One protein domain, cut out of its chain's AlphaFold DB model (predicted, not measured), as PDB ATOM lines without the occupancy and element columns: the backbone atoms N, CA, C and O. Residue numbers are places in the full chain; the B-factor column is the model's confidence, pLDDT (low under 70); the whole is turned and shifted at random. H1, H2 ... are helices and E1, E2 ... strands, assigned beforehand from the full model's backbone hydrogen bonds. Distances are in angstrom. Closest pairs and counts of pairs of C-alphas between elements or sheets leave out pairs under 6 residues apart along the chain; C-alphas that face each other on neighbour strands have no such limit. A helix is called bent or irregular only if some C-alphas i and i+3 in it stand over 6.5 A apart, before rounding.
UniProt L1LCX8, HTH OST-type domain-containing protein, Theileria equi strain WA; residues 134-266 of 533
ATOM      1  N   ASN A 134     -36.192 -38.125   8.232       55.56
ATOM      2  CA  ASN A 134     -34.975 -38.595   7.569       55.56
ATOM      3  C   ASN A 134     -34.423 -39.871   8.222       55.56
ATOM      4  O   ASN A 134     -34.115 -40.818   7.502       55.56
ATOM      5  N   LEU A 135     -34.413 -39.975   9.559       57.75
ATOM      6  CA  LEU A 135     -33.966 -41.199  10.243       57.75
ATOM      7  C   LEU A 135     -34.837 -42.427   9.933       57.75
ATOM      8  O   LEU A 135     -34.335 -43.540   9.800       57.75
ATOM      9  N   SER A 136     -36.145 -42.225   9.786       58.75
ATOM     10  CA  SER A 136     -37.080 -43.309   9.461       58.75
ATOM     11  C   SER A 136     -36.822 -43.879   8.056       58.75
ATOM     12  O   SER A 136     -36.860 -45.093   7.861       58.75
ATOM     13  N   ARG A 137     -36.469 -43.021   7.085       60.31
ATOM     14  CA  ARG A 137     -36.061 -43.439   5.729       60.31
ATOM     15  C   ARG A 137     -34.708 -44.149   5.703       60.31
ATOM     16  O   ARG A 137     -34.556 -45.118   4.960       60.31
ATOM     17  N   LEU A 138     -33.775 -43.719   6.553       59.88
ATOM     18  CA  LEU A 138     -32.463 -44.350   6.711       59.88
ATOM     19  C   LEU A 138     -32.572 -45.818   7.160       59.88
ATOM     20  O   LEU A 138     -31.838 -46.681   6.681       59.88
ATOM     21  N   ILE A 139     -33.527 -46.120   8.043       59.66
ATOM     22  CA  ILE A 139     -33.682 -47.443   8.669       59.66
ATOM     23  C   ILE A 139     -34.544 -48.402   7.819       59.66
ATOM     24  O   ILE A 139     -34.372 -49.623   7.895       59.66
ATOM     25  N   ASN A 140     -35.413 -47.886   6.941       58.62
ATOM     26  CA  ASN A 140     -36.310 -48.697   6.097       58.62
ATOM     27  C   ASN A 140     -35.589 -49.645   5.111       58.62
ATOM     28  O   ASN A 140     -36.213 -50.551   4.572       58.62
ATOM     29  N   VAL A 141     -34.271 -49.516   4.926       54.66
ATOM     30  CA  VAL A 141     -33.438 -50.418   4.097       54.66
ATOM     31  C   VAL A 141     -33.323 -51.839   4.668       54.66
ATOM     32  O   VAL A 141     -32.939 -52.777   3.963       54.66
ATOM     33  N   VAL A 142     -33.608 -52.021   5.960       52.62
ATOM     34  CA  VAL A 142     -33.356 -53.288   6.663       52.62
ATOM     35  C   VAL A 142     -34.552 -54.247   6.605       52.62
ATOM     36  O   VAL A 142     -34.368 -55.438   6.843       52.62
ATOM     37  N   LYS A 143     -35.750 -53.779   6.229       50.41
ATOM     38  CA  LYS A 143     -36.984 -54.575   6.260       50.41
ATOM     39  C   LYS A 143     -37.661 -54.631   4.889       50.41
ATOM     40  O   LYS A 143     -38.361 -53.687   4.554       50.41
ATOM     41  N   SER A 144     -37.521 -55.741   4.160       48.53
ATOM     42  CA  SER A 144     -38.591 -56.281   3.295       48.53
ATOM     43  C   SER A 144     -38.134 -57.513   2.507       48.53
ATOM     44  O   SER A 144     -37.232 -57.415   1.676       48.53
ATOM     45  N   GLU A 145     -38.802 -58.644   2.726       49.09
ATOM     46  CA  GLU A 145     -38.677 -59.857   1.900       49.09
ATOM     47  C   GLU A 145     -39.721 -59.913   0.762       49.09
ATOM     48  O   GLU A 145     -39.557 -60.706  -0.153       49.09
ATOM     49  N   ASP A 146     -40.695 -58.989   0.723       50.97
ATOM     50  CA  ASP A 146     -41.685 -58.856  -0.359       50.97
ATOM     51  C   ASP A 146     -41.756 -57.408  -0.867       50.97
ATOM     52  O   ASP A 146     -42.554 -56.598  -0.391       50.97
ATOM     53  N   THR A 147     -40.910 -57.047  -1.833       61.38
ATOM     54  CA  THR A 147     -40.943 -55.705  -2.436       61.38
ATOM     55  C   THR A 147     -41.023 -55.722  -3.946       61.38
ATOM     56  O   THR A 147     -40.202 -56.336  -4.627       61.38
ATOM     57  N   LEU A 148     -41.978 -54.952  -4.468       73.50
ATOM     58  CA  LEU A 148     -42.052 -54.582  -5.875       73.50
ATOM     59  C   LEU A 148     -40.797 -53.790  -6.257       73.50
ATOM     60  O   LEU A 148     -40.481 -52.764  -5.645       73.50
ATOM     61  N   THR A 149     -40.091 -54.280  -7.275       82.38
ATOM     62  CA  THR A 149     -38.899 -53.632  -7.825       82.38
ATOM     63  C   THR A 149     -39.206 -52.989  -9.173       82.38
ATOM     64  O   THR A 149     -39.954 -53.530  -9.985       82.38
ATOM     65  N   GLU A 150     -38.615 -51.824  -9.420       86.75
ATOM     66  CA  GLU A 150     -38.724 -51.085 -10.679       86.75
ATOM     67  C   GLU A 150     -37.323 -50.733 -11.194       86.75
ATOM     68  O   GLU A 150     -36.427 -50.421 -10.411       86.75
ATOM     69  N   ARG A 151     -37.104 -50.756 -12.514       85.69
ATOM     70  CA  ARG A 151     -35.824 -50.350 -13.110       85.69
ATOM     71  C   ARG A 151     -35.935 -48.962 -13.736       85.69
ATOM     72  O   ARG A 151     -36.682 -48.777 -14.690       85.69
ATOM     73  N   LYS A 152     -35.138 -48.002 -13.256       86.12
ATOM     74  CA  LYS A 152     -35.181 -46.599 -13.698       86.12
ATOM     75  C   LYS A 152     -33.785 -45.981 -13.770       86.12
ATOM     76  O   LYS A 152     -33.022 -46.017 -12.802       86.12
ATOM     77  N   GLY A 153     -33.445 -45.411 -14.932       82.19
ATOM     78  CA  GLY A 153     -32.143 -44.768 -15.174       82.19
ATOM     79  C   GLY A 153     -30.946 -45.707 -14.965       82.19
ATOM     80  O   GLY A 153     -29.920 -45.293 -14.435       82.19
ATOM     81  N   GLY A 154     -31.113 -46.994 -15.288       83.44
ATOM     82  CA  GLY A 154     -30.080 -48.021 -15.115       83.44
ATOM     83  C   GLY A 154     -29.977 -48.631 -13.711       83.44
ATOM     84  O   GLY A 154     -29.242 -49.603 -13.554       83.44
ATOM     85  N   LEU A 155     -30.732 -48.136 -12.726       88.12
ATOM     86  CA  LEU A 155     -30.754 -48.653 -11.352       88.12
ATOM     87  C   LEU A 155     -32.032 -49.440 -11.052       88.12
ATOM     88  O   LEU A 155     -33.076 -49.182 -11.653       88.12
ATOM     89  N   THR A 156     -31.941 -50.367 -10.100       88.94
ATOM     90  CA  THR A 156     -33.097 -51.039  -9.494       88.94
ATOM     91  C   THR A 156     -33.559 -50.236  -8.283       88.94
ATOM     92  O   THR A 156     -32.743 -49.857  -7.445       88.94
ATOM     93  N   TRP A 157     -34.856 -49.984  -8.197       88.62
ATOM     94  CA  TRP A 157     -35.519 -49.227  -7.145       88.62
ATOM     95  C   TRP A 157     -36.518 -50.122  -6.430       88.62
ATOM     96  O   TRP A 157     -37.170 -50.957  -7.054       88.62
ATOM     97  N   ILE A 158     -36.628 -49.934  -5.124       88.44
ATOM     98  CA  ILE A 158     -37.577 -50.606  -4.249       88.44
ATOM     99  C   ILE A 158     -38.626 -49.583  -3.836       88.44
ATOM    100  O   ILE A 158     -38.276 -48.462  -3.455       88.44
ATOM    101  N   ARG A 159     -39.898 -49.972  -3.881       81.56
ATOM    102  CA  ARG A 159     -40.984 -49.184  -3.299       81.56
ATOM    103  C   ARG A 159     -41.134 -49.550  -1.825       81.56
ATOM    104  O   ARG A 159     -41.325 -50.721  -1.502       81.56
ATOM    105  N   THR A 160     -41.021 -48.575  -0.935       73.75
ATOM    106  CA  THR A 160     -41.270 -48.763   0.498       73.75
ATOM    107  C   THR A 160     -42.758 -48.583   0.810       73.75
ATOM    108  O   THR A 160     -43.510 -48.016   0.020       73.75
ATOM    109  N   GLY A 161     -43.207 -49.080   1.969       67.31
ATOM    110  CA  GLY A 161     -44.625 -49.044   2.369       67.31
ATOM    111  C   GLY A 161     -45.228 -47.638   2.530       67.31
ATOM    112  O   GLY A 161     -46.441 -47.511   2.629       67.31
ATOM    113  N   ASP A 162     -44.399 -46.591   2.529       69.94
ATOM    114  CA  ASP A 162     -44.792 -45.174   2.520       69.94
ATOM    115  C   ASP A 162     -44.875 -44.574   1.101       69.94
ATOM    116  O   ASP A 162     -44.852 -43.355   0.939       69.94
ATOM    117  N   ASP A 163     -44.923 -45.425   0.072       68.75
ATOM    118  CA  ASP A 163     -44.900 -45.073  -1.351       68.75
ATOM    119  C   ASP A 163     -43.603 -44.406  -1.841       68.75
ATOM    120  O   ASP A 163     -43.488 -44.030  -3.011       68.75
ATOM    121  N   SER A 164     -42.590 -44.273  -0.978       76.31
ATOM    122  CA  SER A 164     -41.304 -43.718  -1.384       76.31
ATOM    123  C   SER A 164     -40.457 -44.741  -2.153       76.31
ATOM    124  O   SER A 164     -40.638 -45.955  -2.057       76.31
ATOM    125  N   GLN A 165     -39.566 -44.240  -3.011       82.69
ATOM    126  CA  GLN A 165     -38.672 -45.068  -3.818       82.69
ATOM    127  C   GLN A 165     -37.241 -44.925  -3.307       82.69
ATOM    128  O   GLN A 165     -36.725 -43.809  -3.195       82.69
ATOM    129  N   LEU A 166     -36.590 -46.057  -3.042       86.75
ATOM    130  CA  LEU A 166     -35.186 -46.119  -2.641       86.75
ATOM    131  C   LEU A 166     -34.392 -46.995  -3.613       86.75
ATOM    132  O   LEU A 166     -34.896 -48.026  -4.059       86.75
ATOM    133  N   PRO A 167     -33.150 -46.623  -3.958       89.06
ATOM    134  CA  PRO A 167     -32.303 -47.461  -4.786       89.06
ATOM    135  C   PRO A 167     -31.936 -48.733  -4.020       89.06
ATOM    136  O   PRO A 167     -31.632 -48.710  -2.825       89.06
ATOM    137  N   TYR A 168     -31.959 -49.853  -4.729       87.69
ATOM    138  CA  TYR A 168     -31.602 -51.152  -4.188       87.69
ATOM    139  C   TYR A 168     -30.088 -51.230  -3.953       87.69
ATOM    140  O   TYR A 168     -29.306 -51.274  -4.905       87.69
ATOM    141  N   ILE A 169     -29.685 -51.264  -2.682       85.19
ATOM    142  CA  ILE A 169     -28.307 -51.511  -2.241       85.19
ATOM    143  C   ILE A 169     -28.254 -52.877  -1.534       85.19
ATOM    144  O   ILE A 169     -28.707 -53.033  -0.399       85.19
ATOM    145  N   GLU A 170     -27.767 -53.919  -2.212       73.25
ATOM    146  CA  GLU A 170     -27.626 -55.273  -1.644       73.25
ATOM    147  C   GLU A 170     -26.161 -55.607  -1.395       73.25
ATOM    148  O   GLU A 170     -25.326 -55.438  -2.278       73.25
ATOM    149  N   ASN A 171     -25.870 -56.100  -0.188       72.00
ATOM    150  CA  ASN A 171     -24.548 -56.576   0.234       72.00
ATOM    151  C   ASN A 171     -23.414 -55.556   0.044       72.00
ATOM    152  O   ASN A 171     -22.268 -55.933  -0.176       72.00
ATOM    153  N   THR A 172     -23.731 -54.264   0.146       80.31
ATOM    154  CA  THR A 172     -22.736 -53.202   0.021       80.31
ATOM    155  C   THR A 172     -22.196 -52.755   1.381       80.31
ATOM    156  O   THR A 172     -22.846 -52.937   2.419       80.31
ATOM    157  N   TRP A 173     -21.012 -52.136   1.372       84.94
ATOM    158  CA  TRP A 173     -20.384 -51.561   2.564       84.94
ATOM    159  C   TRP A 173     -21.309 -50.553   3.257       84.94
ATOM    160  O   TRP A 173     -21.485 -50.617   4.475       84.94
ATOM    161  N   LEU A 174     -21.989 -49.694   2.486       86.38
ATOM    162  CA  LEU A 174     -22.915 -48.705   3.034       86.38
ATOM    163  C   LEU A 174     -24.053 -49.362   3.831       86.38
ATOM    164  O   LEU A 174     -24.347 -48.944   4.949       86.38
ATOM    165  N   LYS A 175     -24.661 -50.433   3.301       85.19
ATOM    166  CA  LYS A 175     -25.732 -51.162   4.001       85.19
ATOM    167  C   LYS A 175     -25.236 -51.781   5.307       85.19
ATOM    168  O   LYS A 175     -25.951 -51.754   6.308       85.19
ATOM    169  N   HIS A 176     -24.031 -52.354   5.295       84.81
ATOM    170  CA  HIS A 176     -23.423 -52.920   6.496       84.81
ATOM    171  C   HIS A 176     -23.193 -51.838   7.556       84.81
ATOM    172  O   HIS A 176     -23.584 -52.021   8.706       84.81
ATOM    173  N   MET A 177     -22.671 -50.679   7.152       86.75
ATOM    174  CA  MET A 177     -22.419 -49.570   8.070       86.75
ATOM    175  C   MET A 177     -23.694 -49.004   8.681       86.75
ATOM    176  O   MET A 177     -23.757 -48.821   9.895       86.75
ATOM    177  N   ILE A 178     -24.744 -48.822   7.878       87.25
ATOM    178  CA  ILE A 178     -26.058 -48.402   8.378       87.25
ATOM    179  C   ILE A 178     -26.578 -49.403   9.418       87.25
ATOM    180  O   ILE A 178     -27.018 -48.995  10.489       87.25
ATOM    181  N   ARG A 179     -26.484 -50.712   9.147       86.94
ATOM    182  CA  ARG A 179     -26.917 -51.765  10.085       86.94
ATOM    183  C   ARG A 179     -26.113 -51.778  11.383       86.94
ATOM    184  O   ARG A 179     -26.700 -52.015  12.432       86.94
ATOM    185  N   MET A 180     -24.805 -51.541  11.324       86.50
ATOM    186  CA  MET A 180     -23.963 -51.470  12.523       86.50
ATOM    187  C   MET A 180     -24.292 -50.249  13.385       86.50
ATOM    188  O   MET A 180     -24.300 -50.346  14.606       86.50
ATOM    189  N   LEU A 181     -24.576 -49.110  12.752       87.75
ATOM    190  CA  LEU A 181     -24.801 -47.840  13.441       87.75
ATOM    191  C   LEU A 181     -26.270 -47.606  13.822       87.75
ATOM    192  O   LEU A 181     -26.558 -46.680  14.569       87.75
ATOM    193  N   GLN A 182     -27.215 -48.433  13.359       86.56
ATOM    194  CA  GLN A 182     -28.654 -48.204  13.564       86.56
ATOM    195  C   GLN A 182     -29.082 -48.116  15.041       86.56
ATOM    196  O   GLN A 182     -30.089 -47.480  15.346       86.56
ATOM    197  N   SER A 183     -28.346 -48.765  15.951       85.25
ATOM    198  CA  SER A 183     -28.613 -48.724  17.393       85.25
ATOM    199  C   SER A 183     -28.135 -47.432  18.059       85.25
ATOM    200  O   SER A 183     -28.655 -47.074  19.111       85.25
ATOM    201  N   ASP A 184     -27.182 -46.722  17.446       89.25
ATOM    202  CA  ASP A 184     -26.654 -45.444  17.923       89.25
ATOM    203  C   ASP A 184     -27.038 -44.327  16.944       89.25
ATOM    204  O   ASP A 184     -26.376 -44.064  15.935       89.25
ATOM    205  N   LYS A 185     -28.138 -43.640  17.264       86.88
ATOM    206  CA  LYS A 185     -28.671 -42.559  16.427       86.88
ATOM    207  C   LYS A 185     -27.659 -41.437  16.207       86.88
ATOM    208  O   LYS A 185     -27.625 -40.875  15.116       86.88
ATOM    209  N   GLN A 186     -26.850 -41.101  17.211       88.25
ATOM    210  CA  GLN A 186     -25.910 -39.989  17.109       88.25
ATOM    211  C   GLN A 186     -24.735 -40.356  16.199       88.25
ATOM    212  O   GLN A 186     -24.365 -39.565  15.326       88.25
ATOM    213  N   ALA A 187     -24.210 -41.577  16.331       85.44
ATOM    214  CA  ALA A 187     -23.185 -42.089  15.427       85.44
ATOM    215  C   ALA A 187     -23.699 -42.203  13.982       85.44
ATOM    216  O   ALA A 187     -22.992 -41.824  13.049       85.44
ATOM    217  N   LEU A 188     -24.946 -42.651  13.787       85.69
ATOM    218  CA  LEU A 188     -25.574 -42.730  12.466       85.69
ATOM    219  C   LEU A 188     -25.707 -41.346  11.809       85.69
ATOM    220  O   LEU A 188     -25.336 -41.185  10.647       85.69
ATOM    221  N   VAL A 189     -26.182 -40.334  12.543       86.44
ATOM    222  CA  VAL A 189     -26.279 -38.952  12.035       86.44
ATOM    223  C   VAL A 189     -24.897 -38.404  11.676       86.44
ATOM    224  O   VAL A 189     -24.717 -37.852  10.590       86.44
ATOM    225  N   SER A 190     -23.899 -38.599  12.543       87.38
ATOM    226  CA  SER A 190     -22.526 -38.166  12.264       87.38
ATOM    227  C   SER A 190     -21.942 -38.858  11.029       87.38
ATOM    228  O   SER A 190     -21.234 -38.225  10.245       87.38
ATOM    229  N   PHE A 191     -22.240 -40.144  10.834       88.81
ATOM    230  CA  PHE A 191     -21.823 -40.896   9.656       88.81
ATOM    231  C   PHE A 191     -22.427 -40.311   8.374       88.81
ATOM    232  O   PHE A 191     -21.688 -40.031   7.431       88.81
ATOM    233  N   PHE A 192     -23.735 -40.043   8.351       88.25
ATOM    234  CA  PHE A 192     -24.382 -39.445   7.179       88.25
ATOM    235  C   PHE A 192     -23.917 -38.019   6.891       88.25
ATOM    236  O   PHE A 192     -23.732 -37.691   5.724       88.25
ATOM    237  N   ARG A 193     -23.624 -37.209   7.914       87.81
ATOM    238  CA  ARG A 193     -23.026 -35.878   7.722       87.81
ATOM    239  C   ARG A 193     -21.652 -35.956   7.047       87.81
ATOM    240  O   ARG A 193     -21.338 -35.156   6.169       87.81
ATOM    241  N   ASN A 194     -20.838 -36.947   7.412       88.88
ATOM    242  CA  ASN A 194     -19.563 -37.185   6.733       88.88
ATOM    243  C   ASN A 194     -19.771 -37.622   5.276       88.88
ATOM    244  O   ASN A 194     -19.046 -37.166   4.394       88.88
ATOM    245  N   LEU A 195     -20.769 -38.470   5.007       90.12
ATOM    246  CA  LEU A 195     -21.111 -38.869   3.639       90.12
ATOM    247  C   LEU A 195     -21.615 -37.695   2.797       90.12
ATOM    248  O   LEU A 195     -21.222 -37.588   1.639       90.12
ATOM    249  N   GLU A 196     -22.437 -36.819   3.371       91.50
ATOM    250  CA  GLU A 196     -22.921 -35.593   2.735       91.50
ATOM    251  C   GLU A 196     -21.753 -34.695   2.326       91.50
ATOM    252  O   GLU A 196     -21.667 -34.283   1.172       91.50
ATOM    253  N   LYS A 197     -20.796 -34.476   3.235       90.38
ATOM    254  CA  LYS A 197     -19.582 -33.713   2.934       90.38
ATOM    255  C   LYS A 197     -18.776 -34.346   1.797       90.38
ATOM    256  O   LYS A 197     -18.412 -33.660   0.848       90.38
ATOM    257  N   CYS A 198     -18.530 -35.654   1.856       91.38
ATOM    258  CA  CYS A 198     -17.795 -36.358   0.807       91.38
ATOM    259  C   CYS A 198     -18.516 -36.321  -0.546       91.38
ATOM    260  O   CYS A 198     -17.860 -36.211  -1.580       91.38
ATOM    261  N   LEU A 199     -19.850 -36.416  -0.547       93.50
ATOM    262  CA  LEU A 199     -20.671 -36.272  -1.745       93.50
ATOM    263  C   LEU A 199     -20.545 -34.855  -2.312       93.50
ATOM    264  O   LEU A 199     -20.299 -34.704  -3.506       93.50
ATOM    265  N   TYR A 200     -20.686 -33.831  -1.468       94.00
ATOM    266  CA  TYR A 200     -20.561 -32.434  -1.873       94.00
ATOM    267  C   TYR A 200     -19.188 -32.149  -2.489       94.00
ATOM    268  O   TYR A 200     -19.122 -31.696  -3.630       94.00
ATOM    269  N   ASP A 201     -18.104 -32.501  -1.794       92.94
ATOM    270  CA  ASP A 201     -16.732 -32.288  -2.266       92.94
ATOM    271  C   ASP A 201     -16.480 -33.015  -3.603       92.94
ATOM    272  O   ASP A 201     -15.891 -32.449  -4.527       92.94
ATOM    273  N   ALA A 202     -16.984 -34.248  -3.744       94.56
ATOM    274  CA  ALA A 202     -16.892 -35.024  -4.979       94.56
ATOM    275  C   ALA A 202     -17.634 -34.361  -6.149       94.56
ATOM    276  O   ALA A 202     -17.113 -34.305  -7.264       94.56
ATOM    277  N   VAL A 203     -18.849 -33.860  -5.917       95.75
ATOM    278  CA  VAL A 203     -19.640 -33.196  -6.958       95.75
ATOM    279  C   VAL A 203     -19.014 -31.848  -7.323       95.75
ATOM    280  O   VAL A 203     -18.845 -31.576  -8.508       95.75
ATOM    281  N   VAL A 204     -18.590 -31.039  -6.348       95.25
ATOM    282  CA  VAL A 204     -17.908 -29.755  -6.592       95.25
ATOM    283  C   VAL A 204     -16.635 -29.946  -7.413       95.25
ATOM    284  O   VAL A 204     -16.420 -29.217  -8.381       95.25
ATOM    285  N   PHE A 205     -15.821 -30.956  -7.088       94.69
ATOM    286  CA  PHE A 205     -14.649 -31.303  -7.891       94.69
ATOM    287  C   PHE A 205     -15.025 -31.532  -9.360       94.69
ATOM    288  O   PHE A 205     -14.416 -30.955 -10.257       94.69
ATOM    289  N   LEU A 206     -16.072 -32.320  -9.621       95.88
ATOM    290  CA  LEU A 206     -16.519 -32.608 -10.984       95.88
ATOM    291  C   LEU A 206     -17.005 -31.347 -11.717       95.88
ATOM    292  O   LEU A 206     -16.678 -31.176 -12.890       95.88
ATOM    293  N   TYR A 207     -17.703 -30.427 -11.039       96.69
ATOM    294  CA  TYR A 207     -18.078 -29.127 -11.617       96.69
ATOM    295  C   TYR A 207     -16.851 -28.306 -12.026       96.69
ATOM    296  O   TYR A 207     -16.788 -27.818 -13.159       96.69
ATOM    297  N   ASN A 208     -15.862 -28.194 -11.138       94.62
ATOM    298  CA  ASN A 208     -14.638 -27.427 -11.388       94.62
ATOM    299  C   ASN A 208     -13.823 -28.019 -12.540       94.62
ATOM    300  O   ASN A 208     -13.317 -27.298 -13.399       94.62
ATOM    301  N   GLU A 209     -13.773 -29.345 -12.616       95.38
ATOM    302  CA  GLU A 209     -13.100 -30.072 -13.685       95.38
ATOM    303  C   GLU A 209     -13.927 -30.149 -14.984       95.38
ATOM    304  O   GLU A 209     -13.475 -30.732 -15.971       95.38
ATOM    305  N   GLY A 210     -15.124 -29.551 -15.026       95.88
ATOM    306  CA  GLY A 210     -15.987 -29.542 -16.207       95.88
ATOM    307  C   GLY A 210     -16.538 -30.922 -16.575       95.88
ATOM    308  O   GLY A 210     -16.849 -31.169 -17.739       95.88
ATOM    309  N   ILE A 211     -16.659 -31.833 -15.612       94.81
ATOM    310  CA  ILE A 211     -17.140 -33.203 -15.801       94.81
ATOM    311  C   ILE A 211     -18.566 -33.309 -15.275       94.81
ATOM    312  O   ILE A 211     -18.845 -33.006 -14.117       94.81
ATOM    313  N   LYS A 212     -19.491 -33.771 -16.122       95.25
ATOM    314  CA  LYS A 212     -20.884 -33.948 -15.705       95.25
ATOM    315  C   LYS A 212     -20.985 -35.050 -14.625       95.25
ATOM    316  O   LYS A 212     -20.531 -36.164 -14.897       95.25
ATOM    317  N   PRO A 213     -21.607 -34.810 -13.451       95.88
ATOM    318  CA  PRO A 213     -21.564 -35.738 -12.317       95.88
ATOM    319  C   PRO A 213     -22.568 -36.890 -12.442       95.88
ATOM    320  O   PRO A 213     -23.554 -36.983 -11.708       95.88
ATOM    321  N   TYR A 214     -22.338 -37.808 -13.380       94.75
ATOM    322  CA  TYR A 214     -23.079 -39.067 -13.365       94.75
ATOM    323  C   TYR A 214     -22.701 -39.878 -12.123       94.75
ATOM    324  O   TYR A 214     -21.565 -39.823 -11.657       94.75
ATOM    325  N   LEU A 215     -23.627 -40.699 -11.620       94.12
ATOM    326  CA  LEU A 215     -23.410 -41.470 -10.384       94.12
ATOM    327  C   LEU A 215     -22.106 -42.283 -10.368       94.12
ATOM    328  O   LEU A 215     -21.479 -42.406  -9.324       94.12
ATOM    329  N   GLY A 216     -21.690 -42.835 -11.513       90.38
ATOM    330  CA  GLY A 216     -20.426 -43.572 -11.616       90.38
ATOM    331  C   GLY A 216     -19.184 -42.682 -11.494       90.38
ATOM    332  O   GLY A 216     -18.187 -43.108 -10.921       90.38
ATOM    333  N   ASP A 217     -19.248 -41.449 -11.995       91.56
ATOM    334  CA  ASP A 217     -18.157 -40.477 -11.885       91.56
ATOM    335  C   ASP A 217     -18.060 -39.951 -10.444       91.56
ATOM    336  O   ASP A 217     -16.971 -39.901  -9.877       91.56
ATOM    337  N   VAL A 218     -19.206 -39.689  -9.806       94.06
ATOM    338  CA  VAL A 218     -19.282 -39.331  -8.380       94.06
ATOM    339  C   VAL A 218     -18.771 -40.471  -7.496       94.06
ATOM    340  O   VAL A 218     -17.982 -40.223  -6.592       94.06
ATOM    341  N   ALA A 219     -19.134 -41.726  -7.781       91.31
ATOM    342  CA  ALA A 219     -18.639 -42.892  -7.044       91.31
ATOM    343  C   ALA A 219     -17.104 -42.995  -7.082       91.31
ATOM    344  O   ALA A 219     -16.468 -43.238  -6.056       91.31
ATOM    345  N   ASN A 220     -16.501 -42.757  -8.252       88.12
ATOM    346  CA  ASN A 220     -15.046 -42.750  -8.404       88.12
ATOM    347  C   ASN A 220     -14.377 -41.636  -7.584       88.12
ATOM    348  O   ASN A 220     -13.288 -41.855  -7.056       88.12
ATOM    349  N   GLN A 221     -15.018 -40.470  -7.455       90.12
ATOM    350  CA  GLN A 221     -14.511 -39.385  -6.609       90.12
ATOM    351  C   GLN A 221     -14.715 -39.667  -5.119       90.12
ATOM    352  O   GLN A 221     -13.781 -39.523  -4.337       90.12
ATOM    353  N   MET A 222     -15.888 -40.165  -4.714       88.25
ATOM    354  CA  MET A 222     -16.157 -40.534  -3.319       88.25
ATOM    355  C   MET A 222     -15.202 -41.618  -2.809       88.25
ATOM    356  O   MET A 222     -14.794 -41.568  -1.650       88.25
ATOM    357  N   LYS A 223     -14.773 -42.549  -3.676       85.69
ATOM    358  CA  LYS A 223     -13.729 -43.534  -3.354       85.69
ATOM    359  C   LYS A 223     -12.422 -42.880  -2.882       85.69
ATOM    360  O   LYS A 223     -11.774 -43.409  -1.983       85.69
ATOM    361  N   ARG A 224     -12.036 -41.734  -3.455       79.88
ATOM    362  CA  ARG A 224     -10.811 -41.010  -3.065       79.88
ATOM    363  C   ARG A 224     -10.939 -40.358  -1.692       79.88
ATOM    364  O   ARG A 224      -9.949 -40.253  -0.978       79.88
ATOM    365  N   SER A 225     -12.152 -39.948  -1.329       74.69
ATOM    366  CA  SER A 225     -12.443 -39.273  -0.061       74.69
ATOM    367  C   SER A 225     -12.728 -40.242   1.090       74.69
ATOM    368  O   SER A 225     -12.541 -39.883   2.249       74.69
ATOM    369  N   ILE A 226     -13.185 -41.466   0.798       72.31
ATOM    370  CA  ILE A 226     -13.615 -42.450   1.801       72.31
ATOM    371  C   ILE A 226     -12.847 -43.762   1.609       72.31
ATOM    372  O   ILE A 226     -13.305 -44.656   0.899       72.31
ATOM    373  N   ALA A 227     -11.694 -43.855   2.280       56.38
ATOM    374  CA  ALA A 227     -10.957 -45.081   2.616       56.38
ATOM    375  C   ALA A 227     -11.069 -46.231   1.592       56.38
ATOM    376  O   ALA A 227     -11.532 -47.312   1.941       56.38
ATOM    377  N   ASP A 228     -10.692 -45.977   0.332       60.50
ATOM    378  CA  ASP A 228     -10.561 -46.944  -0.775       60.50
ATOM    379  C   ASP A 228     -11.727 -47.941  -0.985       60.50
ATOM    380  O   ASP A 228     -11.594 -48.942  -1.697       60.50
ATOM    381  N   ASN A 229     -12.904 -47.656  -0.424       66.44
ATOM    382  CA  ASN A 229     -14.062 -48.534  -0.502       66.44
ATOM    383  C   ASN A 229     -14.684 -48.483  -1.902       66.44
ATOM    384  O   ASN A 229     -14.696 -47.451  -2.578       66.44
ATOM    385  N   PHE A 230     -15.220 -49.616  -2.354       73.50
ATOM    386  CA  PHE A 230     -15.927 -49.675  -3.628       73.50
ATOM    387  C   PHE A 230     -17.303 -49.012  -3.495       73.50
ATOM    388  O   PHE A 230     -18.161 -49.518  -2.779       73.50
ATOM    389  N   TRP A 231     -17.507 -47.905  -4.212       85.75
ATOM    390  CA  TRP A 231     -18.791 -47.213  -4.304       85.75
ATOM    391  C   TRP A 231     -19.536 -47.636  -5.567       85.75
ATOM    392  O   TRP A 231     -19.041 -47.497  -6.686       85.75
ATOM    393  N   SER A 232     -20.757 -48.125  -5.396       88.75
ATOM    394  CA  SER A 232     -21.679 -48.375  -6.498       88.75
ATOM    395  C   SER A 232     -22.520 -47.137  -6.818       88.75
ATOM    396  O   SER A 232     -22.790 -46.291  -5.965       88.75
ATOM    397  N   ALA A 233     -23.021 -47.050  -8.054       90.44
ATOM    398  CA  ALA A 233     -23.952 -45.990  -8.440       90.44
ATOM    399  C   ALA A 233     -25.223 -45.980  -7.564       90.44
ATOM    400  O   ALA A 233     -25.741 -44.914  -7.246       90.44
ATOM    401  N   ALA A 234     -25.703 -47.153  -7.136       91.31
ATOM    402  CA  ALA A 234     -26.858 -47.265  -6.248       91.31
ATOM    403  C   ALA A 234     -26.593 -46.650  -4.863       91.31
ATOM    404  O   ALA A 234     -27.469 -45.979  -4.325       91.31
ATOM    405  N   GLU A 235     -25.385 -46.810  -4.314       91.25
ATOM    406  CA  GLU A 235     -24.996 -46.187  -3.041       91.25
ATOM    407  C   GLU A 235     -24.901 -44.670  -3.152       91.25
ATOM    408  O   GLU A 235     -25.424 -43.965  -2.294       91.25
ATOM    409  N   VAL A 236     -24.317 -44.149  -4.234       93.56
ATOM    410  CA  VAL A 236     -24.286 -42.698  -4.468       93.56
ATOM    411  C   VAL A 236     -25.701 -42.138  -4.594       93.56
ATOM    412  O   VAL A 236     -26.010 -41.109  -3.993       93.56
ATOM    413  N   ALA A 237     -26.590 -42.821  -5.326       93.62
ATOM    414  CA  ALA A 237     -27.994 -42.428  -5.415       93.62
ATOM    415  C   ALA A 237     -28.666 -42.448  -4.037       93.62
ATOM    416  O   ALA A 237     -29.404 -41.522  -3.702       93.62
ATOM    417  N   TYR A 238     -28.380 -43.469  -3.223       91.62
ATOM    418  CA  TYR A 238     -28.910 -43.582  -1.871       91.62
ATOM    419  C   TYR A 238     -28.489 -42.385  -1.015       91.62
ATOM    420  O   TYR A 238     -29.350 -41.717  -0.450       91.62
ATOM    421  N   VAL A 239     -27.193 -42.065  -0.962       91.44
ATOM    422  CA  VAL A 239     -26.678 -40.913  -0.202       91.44
ATOM    423  C   VAL A 239     -27.268 -39.603  -0.734       91.44
ATOM    424  O   VAL A 239     -27.743 -38.786   0.048       91.44
ATOM    425  N   SER A 240     -27.352 -39.440  -2.056       93.44
ATOM    426  CA  SER A 240     -27.917 -38.235  -2.684       93.44
ATOM    427  C   SER A 240     -29.379 -37.993  -2.286       93.44
ATOM    428  O   SER A 240     -29.779 -36.856  -2.057       93.44
ATOM    429  N   LEU A 241     -30.188 -39.049  -2.131       89.88
ATOM    430  CA  LEU A 241     -31.577 -38.924  -1.665       89.88
ATOM    431  C   LEU A 241     -31.709 -38.493  -0.203       89.88
ATOM    432  O   LEU A 241     -32.806 -38.074   0.179       89.88
ATOM    433  N   HIS A 242     -30.638 -38.609   0.583       85.25
ATOM    434  CA  HIS A 242     -30.559 -38.151   1.969       85.25
ATOM    435  C   HIS A 242     -29.962 -36.742   2.094       85.25
ATOM    436  O   HIS A 242     -30.145 -36.122   3.131       85.25
ATOM    437  N   CYS A 243     -29.346 -36.218   1.029       87.25
ATOM    438  CA  CYS A 243     -28.715 -34.893   0.974       87.25
ATOM    439  C   CYS A 243     -29.494 -33.929   0.050       87.25
ATOM    440  O   CYS A 243     -28.904 -33.184  -0.735       87.25
ATOM    441  N   ARG A 244     -30.837 -33.988   0.060       84.12
ATOM    442  CA  ARG A 244     -31.710 -33.251  -0.892       84.12
ATOM    443  C   ARG A 244     -31.668 -31.734  -0.748       84.12
ATOM    444  O   ARG A 244     -32.176 -31.021  -1.600       84.12
ATOM    445  N   ASP A 245     -31.143 -31.261   0.365       86.94
ATOM    446  CA  ASP A 245     -30.902 -29.866   0.698       86.94
ATOM    447  C   ASP A 245     -29.579 -29.334   0.125       86.94
ATOM    448  O   ASP A 245     -29.310 -28.137   0.217       86.94
ATOM    449  N   VAL A 246     -28.776 -30.208  -0.488       88.31
ATOM    450  CA  VAL A 246     -27.510 -29.867  -1.146       88.31
ATOM    451  C   VAL A 246     -27.532 -30.256  -2.624       88.31
ATOM    452  O   VAL A 246     -27.037 -29.504  -3.469       88.31
ATOM    453  N   VAL A 247     -28.125 -31.411  -2.946       94.06
ATOM    454  CA  VAL A 247     -28.132 -31.970  -4.302       94.06
ATOM    455  C   VAL A 247     -29.519 -32.361  -4.803       94.06
ATOM    456  O   VAL A 247     -30.414 -32.725  -4.042       94.06
ATOM    457  N   GLU A 248     -29.665 -32.377  -6.124       94.56
ATOM    458  CA  GLU A 248     -30.822 -32.903  -6.840       94.56
ATOM    459  C   GLU A 248     -30.401 -34.033  -7.791       94.56
ATOM    460  O   GLU A 248     -29.399 -33.935  -8.499       94.56
ATOM    461  N   LEU A 249     -31.185 -35.114  -7.840       93.62
ATOM    462  CA  LEU A 249     -30.987 -36.209  -8.789       93.62
ATOM    463  C   LEU A 249     -31.888 -36.048 -10.012       93.62
ATOM    464  O   LEU A 249     -33.112 -35.999  -9.885       93.62
ATOM    465  N   ARG A 250     -31.294 -36.081 -11.206       93.75
ATOM    466  CA  ARG A 250     -32.020 -36.036 -12.486       93.75
ATOM    467  C   ARG A 250     -31.616 -37.188 -13.393       93.75
ATOM    468  O   ARG A 250     -30.494 -37.676 -13.317       93.75
ATOM    469  N   ILE A 251     -32.529 -37.628 -14.258       90.88
ATOM    470  CA  ILE A 251     -32.232 -38.628 -15.291       90.88
ATOM    471  C   ILE A 251     -31.974 -37.906 -16.600       90.88
ATOM    472  O   ILE A 251     -32.814 -37.139 -17.062       90.88
ATOM    473  N   GLU A 252     -30.846 -38.217 -17.225       91.12
ATOM    474  CA  GLU A 252     -30.472 -37.677 -18.523       91.12
ATOM    475  C   GLU A 252     -30.031 -38.770 -19.487       91.12
ATOM    476  O   GLU A 252     -29.492 -39.810 -19.097       91.12
ATOM    477  N   LEU A 253     -30.217 -38.500 -20.777       82.62
ATOM    478  CA  LEU A 253     -29.704 -39.343 -21.843       82.62
ATOM    479  C   LEU A 253     -28.179 -39.201 -21.913       82.62
ATOM    480  O   LEU A 253     -27.650 -38.114 -22.143       82.62
ATOM    481  N   ARG A 254     -27.451 -40.301 -21.721       82.19
ATOM    482  CA  ARG A 254     -25.994 -40.346 -21.900       82.19
ATOM    483  C   ARG A 254     -25.655 -40.376 -23.385       82.19
ATOM    484  O   ARG A 254     -26.465 -40.765 -24.220       82.19
ATOM    485  N   VAL A 255     -24.395 -40.102 -23.715       69.19
ATOM    486  CA  VAL A 255     -23.914 -40.117 -25.110       69.19
ATOM    487  C   VAL A 255     -24.087 -41.477 -25.802       69.19
ATOM    488  O   VAL A 255     -24.302 -41.551 -27.008       69.19
ATOM    489  N   LYS A 256     -24.065 -42.578 -25.041       66.12
ATOM    490  CA  LYS A 256     -24.358 -43.923 -25.565       66.12
ATOM    491  C   LYS A 256     -25.850 -44.164 -25.844       66.12
ATOM    492  O   LYS A 256     -26.190 -45.199 -26.394       66.12
ATOM    493  N   GLY A 257     -26.731 -43.222 -25.513       68.75
ATOM    494  CA  GLY A 257     -28.184 -43.364 -25.614       68.75
ATOM    495  C   GLY A 257     -28.827 -44.101 -24.439       68.75
ATOM    496  O   GLY A 257     -30.030 -44.325 -24.435       68.75
ATOM    497  N   GLU A 258     -28.038 -44.475 -23.435       77.38
ATOM    498  CA  GLU A 258     -28.540 -45.035 -22.182       77.38
ATOM    499  C   GLU A 258     -28.992 -43.900 -21.260       77.38
ATOM    500  O   GLU A 258     -28.299 -42.891 -21.142       77.38
ATOM    501  N   MET A 259     -30.116 -44.062 -20.565       82.19
ATOM    502  CA  MET A 259     -30.510 -43.134 -19.502       82.19
ATOM    503  C   MET A 259     -29.621 -43.331 -18.272       82.19
ATOM    504  O   MET A 259     -29.422 -44.462 -17.825       82.19
ATOM    505  N   GLY A 260     -29.115 -42.241 -17.703       88.56
ATOM    506  CA  GLY A 260     -28.278 -42.256 -16.509       88.56
ATOM    507  C   GLY A 260     -28.644 -41.143 -15.539       88.56
ATOM    508  O   GLY A 260     -29.064 -40.063 -15.942       88.56
ATOM    509  N   TRP A 261     -28.469 -41.418 -14.254       94.19
ATOM    510  CA  TRP A 261     -28.674 -40.439 -13.194       94.19
ATOM    511  C   TRP A 261     -27.479 -39.493 -13.059       94.19
ATOM    512  O   TRP A 261     -26.325 -39.936 -13.085       94.19
ATOM    513  N   VAL A 262     -27.782 -38.211 -12.881       95.69
ATOM    514  CA  VAL A 262     -26.844 -37.104 -12.680       95.69
ATOM    515  C   VAL A 262     -27.147 -36.443 -11.340       95.69
ATOM    516  O   VAL A 262     -28.317 -36.224 -11.014       95.69
ATOM    517  N   VAL A 263     -26.096 -36.138 -10.583       96.81
ATOM    518  CA  VAL A 263     -26.169 -35.377  -9.333       96.81
ATOM    519  C   VAL A 263     -25.897 -33.905  -9.645       96.81
ATOM    520  O   VAL A 263     -24.802 -33.553 -10.081       96.81
ATOM    521  N   TYR A 264     -26.890 -33.047  -9.434       96.69
ATOM    522  CA  TYR A 264     -26.761 -31.599  -9.558       96.69
ATOM    523  C   TYR A 264     -26.613 -30.959  -8.185       96.69
ATOM    524  O   TYR A 264     -27.281 -31.382  -7.247       96.69
ATOM    525  N   LEU A 265     -25.765 -29.938  -8.064       96.06
ATOM    526  CA  LEU A 265     -25.792 -29.066  -6.893       96.06
ATOM    527  C   LEU A 265     -27.017 -28.161  -7.016       96.06
ATOM    528  O   LEU A 265     -27.345 -27.709  -8.111       96.06
ATOM    529  N   LEU A 266     -27.694 -27.878  -5.903       94.69
ATOM    530  CA  LEU A 266     -28.801 -26.912  -5.917       94.69
ATOM    531  C   LEU A 266     -28.327 -25.489  -6.237       94.69
ATOM    532  O   LEU A 266     -29.092 -24.678  -6.755       94.69
TER     533      LEU A 266
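AT A GLANCE: This is residues 134 to 266 of the 533 residues of the protein "HTH OST-type domain-containing protein" of Theileria equi strain WA (UniProt L1LCX8). The short helix H5 sits in the middle, between two separate small antiparallel sheets, the three-strand E1 to E3 and the two-strand hairpin E4 and E5, while the long helix H3 runs past H5 along one side. H1 and H2 lie toward the first end of H3, and H4 crosses its later half beside the E4 and E5 hairpin. The printed part has 133 residues, with five named helices and five named strands in the order H1, E1, E2, E3, H2, H3, H4, H5, E4, E5; the class is mixed, helices and strands. It is compact, with a radius of gyration of the C-alphas of 14.5 A and spans of 40 by 31 by 26 A.

IN THESE COORDINATES: H1, residues 134 to 142, begins at C-alpha 134 (-34.975, -38.595, 7.569) and is irregular, but only just: C-alphas 138 and 141 are 6.7 A apart. E1 is residues 149 to 152, E2 155 to 159 and E3 165 to 167; they form a meander, each strand the antiparallel neighbour of the one before. H2 is residues 173 to 181. H3, residues 185 to 208, is 34.6 A long and begins at C-alpha 185 (-28.671, -42.559, 16.427). H4 is residues 215 to 225, 15.2 A, and H5 residues 233 to 242, 14.6 A. E4, residues 247 to 253, is 19.1 A long; E5, residues 259 to 265, is 19.5 A and ends at C-alpha 265 (-25.792, -29.066, -6.893).

HOW THE PARTS SIT: H3 is the hub. Its residues 192 to 199 touch H5 at a steep tilt of 67 degrees, closest at the C-alphas of Leu 195 and Val 239, 7.1 A. Its residues 198 to 206 touch H4 at 68 degrees, steep but only just short of perpendicular, with C-alphas 202 and 221 closest at 5.2 A. H2 and H3 only just touch, with 3 pairs of C-alphas within 8 A, and only at the corner; C-alphas 181 and 188 are closest, 5.3 A. H4 and H5 touch, about perpendicular at 80 degrees, closest at C-alphas 215 and 233, 5.0 A. H5 stands at the level of the sheet E1 E2 E3, its height 3.0 A; C-alphas 167 and 234 are closest, 5.6 A. H1 touches H2, closest at C-alphas 142 and 179, 7.4 A, and only grazes that sheet. The closest C-alphas of H3 and E5 are 203 and 263, 7.3 A. Within hydrogen-bond range are N 150 and O 157, 2.9 A, in the hairpin E1 and E2; N 158 and O 166, 2.8 A, in E2 and E3; and N 250 and O 262, 3.0 A, in E4 and E5. Every O i to N i+4 pair is within range in H2 and H3, against 3 of 5 in H1, 6 of 7 in H4 and 5 of 6 in H5.

THE WHOLE: The C-alphas farthest apart, of Ser 183 and Val 255, are 43.6 A apart. The printed part has no cut and no long link. Mean pLDDT of the printed part is 83.3, and it is under 70 at residues 134 to 147, 161 to 163, 227 to 229 and 255 to 257.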